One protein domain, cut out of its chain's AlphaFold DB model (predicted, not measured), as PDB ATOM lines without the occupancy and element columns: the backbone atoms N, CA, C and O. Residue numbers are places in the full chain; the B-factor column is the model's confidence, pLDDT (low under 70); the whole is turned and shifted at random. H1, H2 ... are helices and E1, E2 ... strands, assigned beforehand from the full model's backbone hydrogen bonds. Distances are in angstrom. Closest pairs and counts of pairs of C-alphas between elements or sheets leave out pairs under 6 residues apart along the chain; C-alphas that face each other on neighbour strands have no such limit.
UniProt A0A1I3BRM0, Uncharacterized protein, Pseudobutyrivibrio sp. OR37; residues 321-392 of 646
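AT A GLANCE: This is residues 321 to 392 of the 646 residues of an uncharacterized protein of Pseudobutyrivibrio sp. OR37 (UniProt A0A1I3BRM0). What shape do the atoms make? A small, twisted sheet of four strands, with the short helix H1 over one face and the other face bare, forms a head, and the long helix H2 sticks out from it as a free arm. How is it built? The printed part has 72 residues, in the order H1, E1, E2, E3, E4, H2, and its class is mixed, helices and strands. The antiparallel sheet E1 E2 E3 E4 is a meander, each strand the antiparallel neighbour of the one before. How far does it reach? It is extended, with a radius of gyration of the C-alphas of 18.0 A and spans of 59 by 29 by 15 A.

HOW THE PARTS SIT: Where does H1 lie? H1, residues 323 to 328, is on the sheet at a height over the sheet of 8.5 A, over E2, residues 344 to 350, and along it at 26 degrees on the local plane. The closest C-alphas of the two are those of Val 323 and Val 348, 6.9 A apart. How do the strands pair? E1, residues 332 to 338, forms a hairpin with E2, with N 335 and O 347 at 2.9 A, within hydrogen-bond range. E2 and E3, residues 355 to 360, form another, with N 348 and O 357 at 2.8 A; E3 and E4, residues 363 to 369, a third, with N 358 and O 366 at 2.9 A. Where is H2? H2, residues 372 to 392, is not on the sheet and is apart from H1. In H1 and H2 every O i to N i+4 pair is within hydrogen-bond range.

IN THESE COORDINATES: Where do the elements begin and end? H1 begins at C-alpha 323, (-18.905, -24.015, -60.363), and H2 ends at C-alpha 392, (-26.477, -49.629, -16.275). How long are they? From first to last C-alpha, H1 measures 8.7 A, E1 19.8 A, E2 19.2 A, E3 16.5 A, E4 17.5 A and H2 29.6 A.

THE WHOLE: How large is it? The two C-alphas farthest apart, of Gly 342 and Gln 392, are 59.7 A apart; without H2, which stands free, the body spans 32 by 24 by 15 A. Is it continuous? The printed part has no cut, and its five links are tight. Where is confidence low? The model's pLDDT is under 70 at residues 330, 340 and 370 to 392, with a mean of 72.2 for the printed part.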
ATOM      1  N   PRO A 321     -24.454 -29.675 -60.006       78.75
ATOM      2  CA  PRO A 321     -24.266 -28.230 -59.901       78.75
ATOM      3  C   PRO A 321     -23.016 -27.785 -60.670       78.75
ATOM      4  O   PRO A 321     -22.024 -28.515 -60.761       78.75
ATOM      5  N   THR A 322     -23.041 -26.571 -61.217       85.94
ATOM      6  CA  THR A 322     -21.871 -25.940 -61.845       85.94
ATOM      7  C   THR A 322     -21.037 -25.181 -60.814       85.94
ATOM      8  O   THR A 322     -21.530 -24.812 -59.746       85.94
ATOM      9  N   VAL A 323     -19.779 -24.892 -61.161       74.12
ATOM     10  CA  VAL A 323     -18.905 -24.015 -60.363       74.12
ATOM     11  C   VAL A 323     -19.563 -22.643 -60.176       74.12
ATOM     12  O   VAL A 323     -19.544 -22.086 -59.083       74.12
ATOM     13  N   GLU A 324     -20.195 -22.118 -61.226       80.75
ATOM     14  CA  GLU A 324     -20.893 -20.833 -61.221       80.75
ATOM     15  C   GLU A 324     -22.106 -20.820 -60.282       80.75
ATOM     16  O   GLU A 324     -22.299 -19.828 -59.583       80.75
ATOM     17  N   ASN A 325     -22.894 -21.902 -60.225       78.50
ATOM     18  CA  ASN A 325     -24.055 -21.990 -59.334       78.50
ATOM     19  C   ASN A 325     -23.617 -22.007 -57.863       78.50
ATOM     20  O   ASN A 325     -24.115 -21.212 -57.071       78.50
ATOM     21  N   LEU A 326     -22.622 -22.836 -57.521       79.06
ATOM     22  CA  LEU A 326     -22.083 -22.920 -56.159       79.06
ATOM     23  C   LEU A 326     -21.469 -21.587 -55.693       79.06
ATOM     24  O   LEU A 326     -21.595 -21.224 -54.529       79.06
ATOM     25  N   ILE A 327     -20.833 -20.822 -56.592       70.19
ATOM     26  CA  ILE A 327     -20.367 -19.455 -56.285       70.19
ATOM     27  C   ILE A 327     -21.550 -18.487 -56.114       70.19
ATOM     28  O   ILE A 327     -21.502 -17.611 -55.252       70.19
ATOM     29  N   ALA A 328     -22.602 -18.607 -56.932       71.19
ATOM     30  CA  ALA A 328     -23.766 -17.717 -56.895       71.19
ATOM     31  C   ALA A 328     -24.622 -17.879 -55.625       71.19
ATOM     32  O   ALA A 328     -25.277 -16.921 -55.217       71.19
ATOM     33  N   GLU A 329     -24.572 -19.047 -54.979       75.88
ATOM     34  CA  GLU A 329     -25.135 -19.299 -53.643       75.88
ATOM     35  C   GLU A 329     -24.416 -18.508 -52.527       75.88
ATOM     36  O   GLU A 329     -24.955 -18.365 -51.434       75.88
ATOM     37  N   GLY A 330     -23.232 -17.944 -52.799       65.38
ATOM     38  CA  GLY A 330     -22.495 -17.037 -51.908       65.38
ATOM     39  C   GLY A 330     -21.496 -17.720 -50.970       65.38
ATOM     40  O   GLY A 330     -20.450 -17.142 -50.676       65.38
ATOM     41  N   ASP A 331     -21.760 -18.968 -50.582       82.75
ATOM     42  CA  ASP A 331     -21.035 -19.673 -49.518       82.75
ATOM     43  C   ASP A 331     -19.930 -20.625 -50.029       82.75
ATOM     44  O   ASP A 331     -19.638 -21.635 -49.388       82.75
ATOM     45  N   ALA A 332     -19.300 -20.357 -51.181       83.62
ATOM     46  CA  ALA A 332     -18.326 -21.277 -51.790       83.62
ATOM     47  C   ALA A 332     -16.913 -20.699 -52.002       83.62
ATOM     48  O   ALA A 332     -16.720 -19.658 -52.630       83.62
ATOM     49  N   THR A 333     -15.896 -21.449 -51.563       77.75
ATOM     50  CA  THR A 333     -14.472 -21.178 -51.839       77.75
ATOM     51  C   THR A 333     -13.968 -22.046 -52.989       77.75
ATOM     52  O   THR A 333     -14.165 -23.258 -52.975       77.75
ATOM     53  N   VAL A 334     -13.268 -21.457 -53.967       86.50
ATOM     54  CA  VAL A 334     -12.764 -22.178 -55.155       86.50
ATOM     55  C   VAL A 334     -11.238 -22.178 -55.229       86.50
ATOM     56  O   VAL A 334     -10.611 -21.139 -55.435       86.50
ATOM     57  N   VAL A 335     -10.637 -23.367 -55.155       82.81
ATOM     58  CA  VAL A 335      -9.194 -23.600 -55.325       82.81
ATOM     59  C   VAL A 335      -8.949 -24.248 -56.687       82.81
ATOM     60  O   VAL A 335      -9.384 -25.374 -56.924       82.81
ATOM     61  N   SER A 336      -8.258 -23.548 -57.593       87.81
ATOM     62  CA  SER A 336      -8.015 -24.013 -58.970       87.81
ATOM     63  C   SER A 336      -6.527 -24.238 -59.265       87.81
ATOM     64  O   SER A 336      -5.701 -23.383 -58.952       87.81
ATOM     65  N   TYR A 337      -6.190 -25.361 -59.903       88.06
ATOM     66  CA  TYR A 337      -4.831 -25.737 -60.324       88.06
ATOM     67  C   TYR A 337      -4.867 -26.615 -61.591       88.06
ATOM     68  O   TYR A 337      -5.929 -26.835 -62.164       88.06
ATOM     69  N   PHE A 338      -3.718 -27.109 -62.056       83.75
ATOM     70  CA  PHE A 338      -3.644 -28.139 -63.101       83.75
ATOM     71  C   PHE A 338      -3.006 -29.410 -62.529       83.75
ATOM     72  O   PHE A 338      -2.059 -29.316 -61.746       83.75
ATOM     73  N   ASP A 339      -3.529 -30.586 -62.879       77.44
ATOM     74  CA  ASP A 339      -2.957 -31.870 -62.460       77.44
ATOM     75  C   ASP A 339      -1.778 -32.321 -63.345       77.44
ATOM     76  O   ASP A 339      -1.446 -31.711 -64.364       77.44
ATOM     77  N   LYS A 340      -1.164 -33.448 -62.961       54.62
ATOM     78  CA  LYS A 340      -0.082 -34.133 -63.694       54.62
ATOM     79  C   LYS A 340      -0.393 -34.465 -65.163       54.62
ATOM     80  O   LYS A 340       0.520 -34.687 -65.945       54.62
ATOM     81  N   ASP A 341      -1.673 -34.545 -65.524       72.50
ATOM     82  CA  ASP A 341      -2.166 -34.906 -66.852       72.50
ATOM     83  C   ASP A 341      -2.518 -33.656 -67.682       72.50
ATOM     84  O   ASP A 341      -3.056 -33.777 -68.784       72.50
ATOM     85  N   GLY A 342      -2.243 -32.456 -67.154       72.31
ATOM     86  CA  GLY A 342      -2.596 -31.177 -67.763       72.31
ATOM     87  C   GLY A 342      -4.081 -30.826 -67.652       72.31
ATOM     88  O   GLY A 342      -4.546 -29.940 -68.369       72.31
ATOM     89  N   LYS A 343      -4.848 -31.507 -66.788       83.12
ATOM     90  CA  LYS A 343      -6.276 -31.238 -66.591       83.12
ATOM     91  C   LYS A 343      -6.463 -30.109 -65.586       83.12
ATOM     92  O   LYS A 343      -5.849 -30.116 -64.521       83.12
ATOM     93  N   PHE A 344      -7.331 -29.156 -65.902       89.06
ATOM     94  CA  PHE A 344      -7.678 -28.046 -65.019       89.06
ATOM     95  C   PHE A 344      -8.568 -28.546 -63.876       89.06
ATOM     96  O   PHE A 344      -9.714 -28.923 -64.112       89.06
ATOM     97  N   ILE A 345      -8.039 -28.581 -62.655       90.75
ATOM     98  CA  ILE A 345      -8.768 -29.000 -61.458       90.75
ATOM     99  C   ILE A 345      -9.334 -27.772 -60.758       90.75
ATOM    100  O   ILE A 345      -8.606 -26.808 -60.519       90.75
ATOM    101  N   GLN A 346     -10.601 -27.826 -60.362       93.88
ATOM    102  CA  GLN A 346     -11.228 -26.841 -59.484       93.88
ATOM    103  C   GLN A 346     -11.888 -27.579 -58.320       93.88
ATOM    104  O   GLN A 346     -12.803 -28.364 -58.536       93.88
ATOM    105  N   ASN A 347     -11.430 -27.343 -57.092       91.06
ATOM    106  CA  ASN A 347     -12.121 -27.803 -55.891       91.06
ATOM    107  C   ASN A 347     -12.980 -26.641 -55.382       91.06
ATOM    108  O   ASN A 347     -12.441 -25.581 -55.058       91.06
ATOM    109  N   VAL A 348     -14.294 -26.833 -55.350       90.88
ATOM    110  CA  VAL A 348     -15.293 -25.890 -54.845       90.88
ATOM    111  C   VAL A 348     -15.786 -26.417 -53.504       90.88
ATOM    112  O   VAL A 348     -16.429 -27.461 -53.450       90.88
ATOM    113  N   ILE A 349     -15.463 -25.721 -52.421       89.06
ATOM    114  CA  ILE A 349     -15.881 -26.073 -51.063       89.06
ATOM    115  C   ILE A 349     -17.059 -25.171 -50.706       89.06
ATOM    116  O   ILE A 349     -16.859 -23.973 -50.498       89.06
ATOM    117  N   ASN A 350     -18.269 -25.730 -50.656       87.56
ATOM    118  CA  ASN A 350     -19.444 -25.046 -50.123       87.56
ATOM    119  C   ASN A 350     -19.368 -25.118 -48.586       87.56
ATOM    120  O   ASN A 350     -19.438 -26.195 -47.992       87.56
ATOM    121  N   ILE A 351     -19.151 -23.962 -47.963       72.88
ATOM    122  CA  ILE A 351     -18.824 -23.790 -46.543       72.88
ATOM    123  C   ILE A 351     -20.019 -24.188 -45.670       72.88
ATOM    124  O   ILE A 351     -19.860 -24.945 -44.714       72.88
ATOM    125  N   THR A 352     -21.219 -23.738 -46.042       75.56
ATOM    126  CA  THR A 352     -22.470 -23.956 -45.297       75.56
ATOM    127  C   THR A 352     -22.899 -25.425 -45.272       75.56
ATOM    128  O   THR A 352     -23.404 -25.901 -44.258       75.56
ATOM    129  N   THR A 353     -22.661 -26.177 -46.350       82.19
ATOM    130  CA  THR A 353     -22.975 -27.621 -46.413       82.19
ATOM    131  C   THR A 353     -21.806 -28.535 -46.036       82.19
ATOM    132  O   THR A 353     -22.011 -29.734 -45.863       82.19
ATOM    133  N   LYS A 354     -20.583 -27.991 -45.930       84.50
ATOM    134  CA  LYS A 354     -19.312 -28.735 -45.817       84.50
ATOM    135  C   LYS A 354     -19.087 -29.772 -46.932       84.50
ATOM    136  O   LYS A 354     -18.421 -30.788 -46.728       84.50
ATOM    137  N   VAL A 355     -19.623 -29.520 -48.131       86.69
ATOM    138  CA  VAL A 355     -19.423 -30.382 -49.308       86.69
ATOM    139  C   VAL A 355     -18.352 -29.797 -50.225       86.69
ATOM    140  O   VAL A 355     -18.414 -28.633 -50.628       86.69
ATOM    141  N   LYS A 356     -17.377 -30.631 -50.594       91.12
ATOM    142  CA  LYS A 356     -16.283 -30.301 -51.507       91.12
ATOM    143  C   LYS A 356     -16.497 -30.992 -52.856       91.12
ATOM    144  O   LYS A 356     -16.275 -32.187 -53.023       91.12
ATOM    145  N   TYR A 357     -16.889 -30.208 -53.847       93.69
ATOM    146  CA  TYR A 357     -17.061 -30.632 -55.233       93.69
ATOM    147  C   TYR A 357     -15.730 -30.493 -55.978       93.69
ATOM    148  O   TYR A 357     -15.109 -29.430 -55.933       93.69
ATOM    149  N   GLN A 358     -15.280 -31.523 -56.691       94.75
ATOM    150  CA  GLN A 358     -14.106 -31.433 -57.563       94.75
ATOM    151  C   GLN A 358     -14.527 -31.484 -59.028       94.75
ATOM    152  O   GLN A 358     -15.232 -32.397 -59.444       94.75
ATOM    153  N   TYR A 359     -14.045 -30.529 -59.817       94.56
ATOM    154  CA  TYR A 359     -14.229 -30.463 -61.261       94.56
ATOM    155  C   TYR A 359     -12.887 -30.676 -61.963       94.56
ATOM    156  O   TYR A 359     -11.883 -30.069 -61.595       94.56
ATOM    157  N   VAL A 360     -12.886 -31.496 -63.010       92.69
ATOM    158  CA  VAL A 360     -11.753 -31.804 -63.887       92.69
ATOM    159  C   VAL A 360     -12.097 -31.310 -65.291       92.69
ATOM    160  O   VAL A 360     -13.060 -31.771 -65.899       92.69
ATOM    161  N   ASN A 361     -11.328 -30.361 -65.826       92.31
ATOM    162  CA  ASN A 361     -11.614 -29.666 -67.091       92.31
ATOM    163  C   ASN A 361     -13.044 -29.077 -67.159       92.31
ATOM    164  O   ASN A 361     -13.670 -29.072 -68.219       92.31
ATOM    165  N   GLY A 362     -13.566 -28.599 -66.022       85.12
ATOM    166  CA  GLY A 362     -14.930 -28.070 -65.894       85.12
ATOM    167  C   GLY A 362     -16.040 -29.131 -65.816       85.12
ATOM    168  O   GLY A 362     -17.214 -28.775 -65.813       85.12
ATOM    169  N   VAL A 363     -15.702 -30.422 -65.745       87.44
ATOM    170  CA  VAL A 363     -16.653 -31.529 -65.543       87.44
ATOM    171  C   VAL A 363     -16.563 -32.005 -64.097       87.44
ATOM    172  O   VAL A 363     -15.463 -32.310 -63.643       87.44
ATOM    173  N   LEU A 364     -17.686 -32.093 -63.375       92.62
ATOM    174  CA  LEU A 364     -17.702 -32.628 -62.008       92.62
ATOM    175  C   LEU A 364     -17.173 -34.075 -62.013       92.62
ATOM    176  O   LEU A 364     -17.681 -34.923 -62.747       92.62
ATOM    177  N   SER A 365     -16.133 -34.333 -61.225       93.38
ATOM    178  CA  SER A 365     -15.405 -35.603 -61.171       93.38
ATOM    179  C   SER A 365     -15.508 -36.314 -59.827       93.38
ATOM    180  O   SER A 365     -15.371 -37.532 -59.794       93.38
ATOM    181  N   ASP A 366     -15.708 -35.566 -58.739       93.06
ATOM    182  CA  ASP A 366     -15.813 -36.102 -57.380       93.06
ATOM    183  C   ASP A 366     -16.663 -35.181 -56.486       93.06
ATOM    184  O   ASP A 366     -16.764 -33.978 -56.749       93.06
ATOM    185  N   VAL A 367     -17.264 -35.741 -55.435       92.06
ATOM    186  CA  VAL A 367     -18.042 -35.010 -54.420       92.06
ATOM    187  C   VAL A 367     -17.675 -35.555 -53.040       92.06
ATOM    188  O   VAL A 367     -18.272 -36.501 -52.529       92.06
ATOM    189  N   ASP A 368     -16.673 -34.921 -52.448       85.12
ATOM    190  CA  ASP A 368     -16.147 -35.206 -51.121       85.12
ATOM    191  C   ASP A 368     -17.049 -34.529 -50.076       85.12
ATOM    192  O   ASP A 368     -16.898 -33.352 -49.738       85.12
ATOM    193  N   ILE A 369     -18.077 -35.257 -49.636       80.56
ATOM    194  CA  ILE A 369     -18.899 -34.881 -48.483       80.56
ATOM    195  C   ILE A 369     -18.095 -35.248 -47.236       80.56
ATOM    196  O   ILE A 369     -17.863 -36.435 -47.003       80.56
ATOM    197  N   GLU A 370     -17.710 -34.262 -46.421       55.31
ATOM    198  CA  GLU A 370     -16.978 -34.498 -45.172       55.31
ATOM    199  C   GLU A 370     -17.813 -35.405 -44.247       55.31
ATOM    200  O   GLU A 370     -18.953 -35.090 -43.902       55.31
ATOM    201  N   SER A 371     -17.313 -36.620 -43.987       46.47
ATOM    202  CA  SER A 371     -18.201 -37.776 -44.169       46.47
ATOM    203  C   SER A 371     -19.425 -37.829 -43.245       46.47
ATOM    204  O   SER A 371     -19.335 -37.894 -42.014       46.47
ATOM    205  N   ARG A 372     -20.600 -37.908 -43.881       45.66
ATOM    206  CA  ARG A 372     -21.887 -38.202 -43.238       45.66
ATOM    207  C   ARG A 372     -21.849 -39.523 -42.461       45.66
ATOM    208  O   ARG A 372     -22.554 -39.641 -41.468       45.66
ATOM    209  N   GLU A 373     -21.004 -40.480 -42.851       48.22
ATOM    210  CA  GLU A 373     -20.757 -41.697 -42.065       48.22
ATOM    211  C   GLU A 373     -19.936 -41.435 -40.795       48.22
ATOM    212  O   GLU A 373     -20.217 -42.053 -39.779       48.22
ATOM    213  N   SER A 374     -19.002 -40.480 -40.776       51.09
ATOM    214  CA  SER A 374     -18.296 -40.065 -39.552       51.09
ATOM    215  C   SER A 374     -19.267 -39.427 -38.556       51.09
ATOM    216  O   SER A 374     -19.246 -39.749 -37.370       51.09
ATOM    217  N   GLN A 375     -20.169 -38.570 -39.049       46.03
ATOM    218  CA  GLN A 375     -21.212 -37.938 -38.235       46.03
ATOM    219  C   GLN A 375     -22.255 -38.964 -37.758       46.03
ATOM    220  O   GLN A 375     -22.617 -38.979 -36.583       46.03
ATOM    221  N   LEU A 376     -22.679 -39.893 -38.626       46.56
ATOM    222  CA  LEU A 376     -23.539 -41.017 -38.242       46.56
ATOM    223  C   LEU A 376     -22.841 -41.980 -37.276       46.56
ATOM    224  O   LEU A 376     -23.508 -42.516 -36.401       46.56
ATOM    225  N   ALA A 377     -21.533 -42.210 -37.385       52.12
ATOM    226  CA  ALA A 377     -20.776 -43.049 -36.459       52.12
ATOM    227  C   ALA A 377     -20.652 -42.389 -35.080       52.12
ATOM    228  O   ALA A 377     -20.864 -43.064 -34.074       52.12
ATOM    229  N   ALA A 378     -20.395 -41.078 -35.025       52.62
ATOM    230  CA  ALA A 378     -20.425 -40.301 -33.787       52.62
ATOM    231  C   ALA A 378     -21.818 -40.345 -33.133       52.62
ATOM    232  O   ALA A 378     -21.932 -40.719 -31.969       52.62
ATOM    233  N   TYR A 379     -22.883 -40.088 -33.899       45.00
ATOM    234  CA  TYR A 379     -24.266 -40.155 -33.416       45.00
ATOM    235  C   TYR A 379     -24.672 -41.567 -32.954       45.00
ATOM    236  O   TYR A 379     -25.250 -41.729 -31.881       45.00
ATOM    237  N   ARG A 380     -24.326 -42.617 -33.716       50.66
ATOM    238  CA  ARG A 380     -24.545 -44.023 -33.322       50.66
ATOM    239  C   ARG A 380     -23.790 -44.363 -32.036       50.66
ATOM    240  O   ARG A 380     -24.346 -45.066 -31.199       50.66
ATOM    241  N   LYS A 381     -22.552 -43.879 -31.875       55.81
ATOM    242  CA  LYS A 381     -21.746 -44.064 -30.661       55.81
ATOM    243  C   LYS A 381     -22.404 -43.377 -29.464       55.81
ATOM    244  O   LYS A 381     -22.638 -44.047 -28.466       55.81
ATOM    245  N   GLU A 382     -22.752 -42.094 -29.577       50.59
ATOM    246  CA  GLU A 382     -23.410 -41.334 -28.503       50.59
ATOM    247  C   GLU A 382     -24.735 -41.991 -28.095       50.59
ATOM    248  O   GLU A 382     -24.967 -42.242 -26.912       50.59
ATOM    249  N   PHE A 383     -25.574 -42.357 -29.071       48.25
ATOM    250  CA  PHE A 383     -26.817 -43.088 -28.836       48.25
ATOM    251  C   PHE A 383     -26.562 -44.402 -28.083       48.25
ATOM    252  O   PHE A 383     -27.193 -44.656 -27.060       48.25
ATOM    253  N   PHE A 384     -25.602 -45.215 -28.536       45.81
ATOM    254  CA  PHE A 384     -25.300 -46.507 -27.918       45.81
ATOM    255  C   PHE A 384     -24.714 -46.365 -26.505       45.81
ATOM    256  O   PHE A 384     -25.095 -47.120 -25.614       45.81
ATOM    257  N   GLU A 385     -23.842 -45.383 -26.263       51.84
ATOM    258  CA  GLU A 385     -23.294 -45.078 -24.934       51.84
ATOM    259  C   GLU A 385     -24.383 -44.556 -23.981       51.84
ATOM    260  O   GLU A 385     -24.433 -44.965 -22.820       51.84
ATOM    261  N   LYS A 386     -25.325 -43.742 -24.475       45.09
ATOM    262  CA  LYS A 386     -26.481 -43.235 -23.717       45.09
ATOM    263  C   LYS A 386     -27.483 -44.345 -23.373       45.09
ATOM    264  O   LYS A 386     -27.918 -44.433 -22.226       45.09
ATOM    265  N   THR A 387     -27.793 -45.241 -24.314       42.25
ATOM    266  CA  THR A 387     -28.621 -46.436 -24.065       42.25
ATOM    267  C   THR A 387     -27.932 -47.416 -23.112       42.25
ATOM    268  O   THR A 387     -28.576 -47.937 -22.201       42.25
ATOM    269  N   LEU A 388     -26.623 -47.643 -23.267       46.91
ATOM    270  CA  LEU A 388     -25.843 -48.501 -22.373       46.91
ATOM    271  C   LEU A 388     -25.800 -47.937 -20.948       46.91
ATOM    272  O   LEU A 388     -25.939 -48.697 -19.993       46.91
ATOM    273  N   ARG A 389     -25.657 -46.615 -20.800       45.84
ATOM    274  CA  ARG A 389     -25.714 -45.929 -19.506       45.84
ATOM    275  C   ARG A 389     -27.087 -46.077 -18.846       45.84
ATOM    276  O   ARG A 389     -27.138 -46.485 -17.693       45.84
ATOM    277  N   LEU A 390     -28.184 -45.854 -19.576       45.41
ATOM    278  CA  LEU A 390     -29.546 -46.091 -19.069       45.41
ATOM    279  C   LEU A 390     -29.747 -47.545 -18.601       45.41
ATOM    280  O   LEU A 390     -30.306 -47.779 -17.533       45.41
ATOM    281  N   ALA A 391     -29.222 -48.524 -19.345       43.91
ATOM    282  CA  ALA A 391     -29.262 -49.941 -18.966       43.91
ATOM    283  C   ALA A 391     -28.342 -50.309 -17.777       43.91
ATOM    284  O   ALA A 391     -28.521 -51.367 -17.172       43.91
ATOM    285  N   GLN A 392     -27.357 -49.468 -17.441       44.91
ATOM    286  CA  GLN A 392     -26.477 -49.629 -16.275       44.91
ATOM    287  C   GLN A 392     -26.971 -48.866 -15.039       44.91
ATOM    288  O   GLN A 392     -26.681 -49.283 -13.922       44.91
TER     289      GLN A 392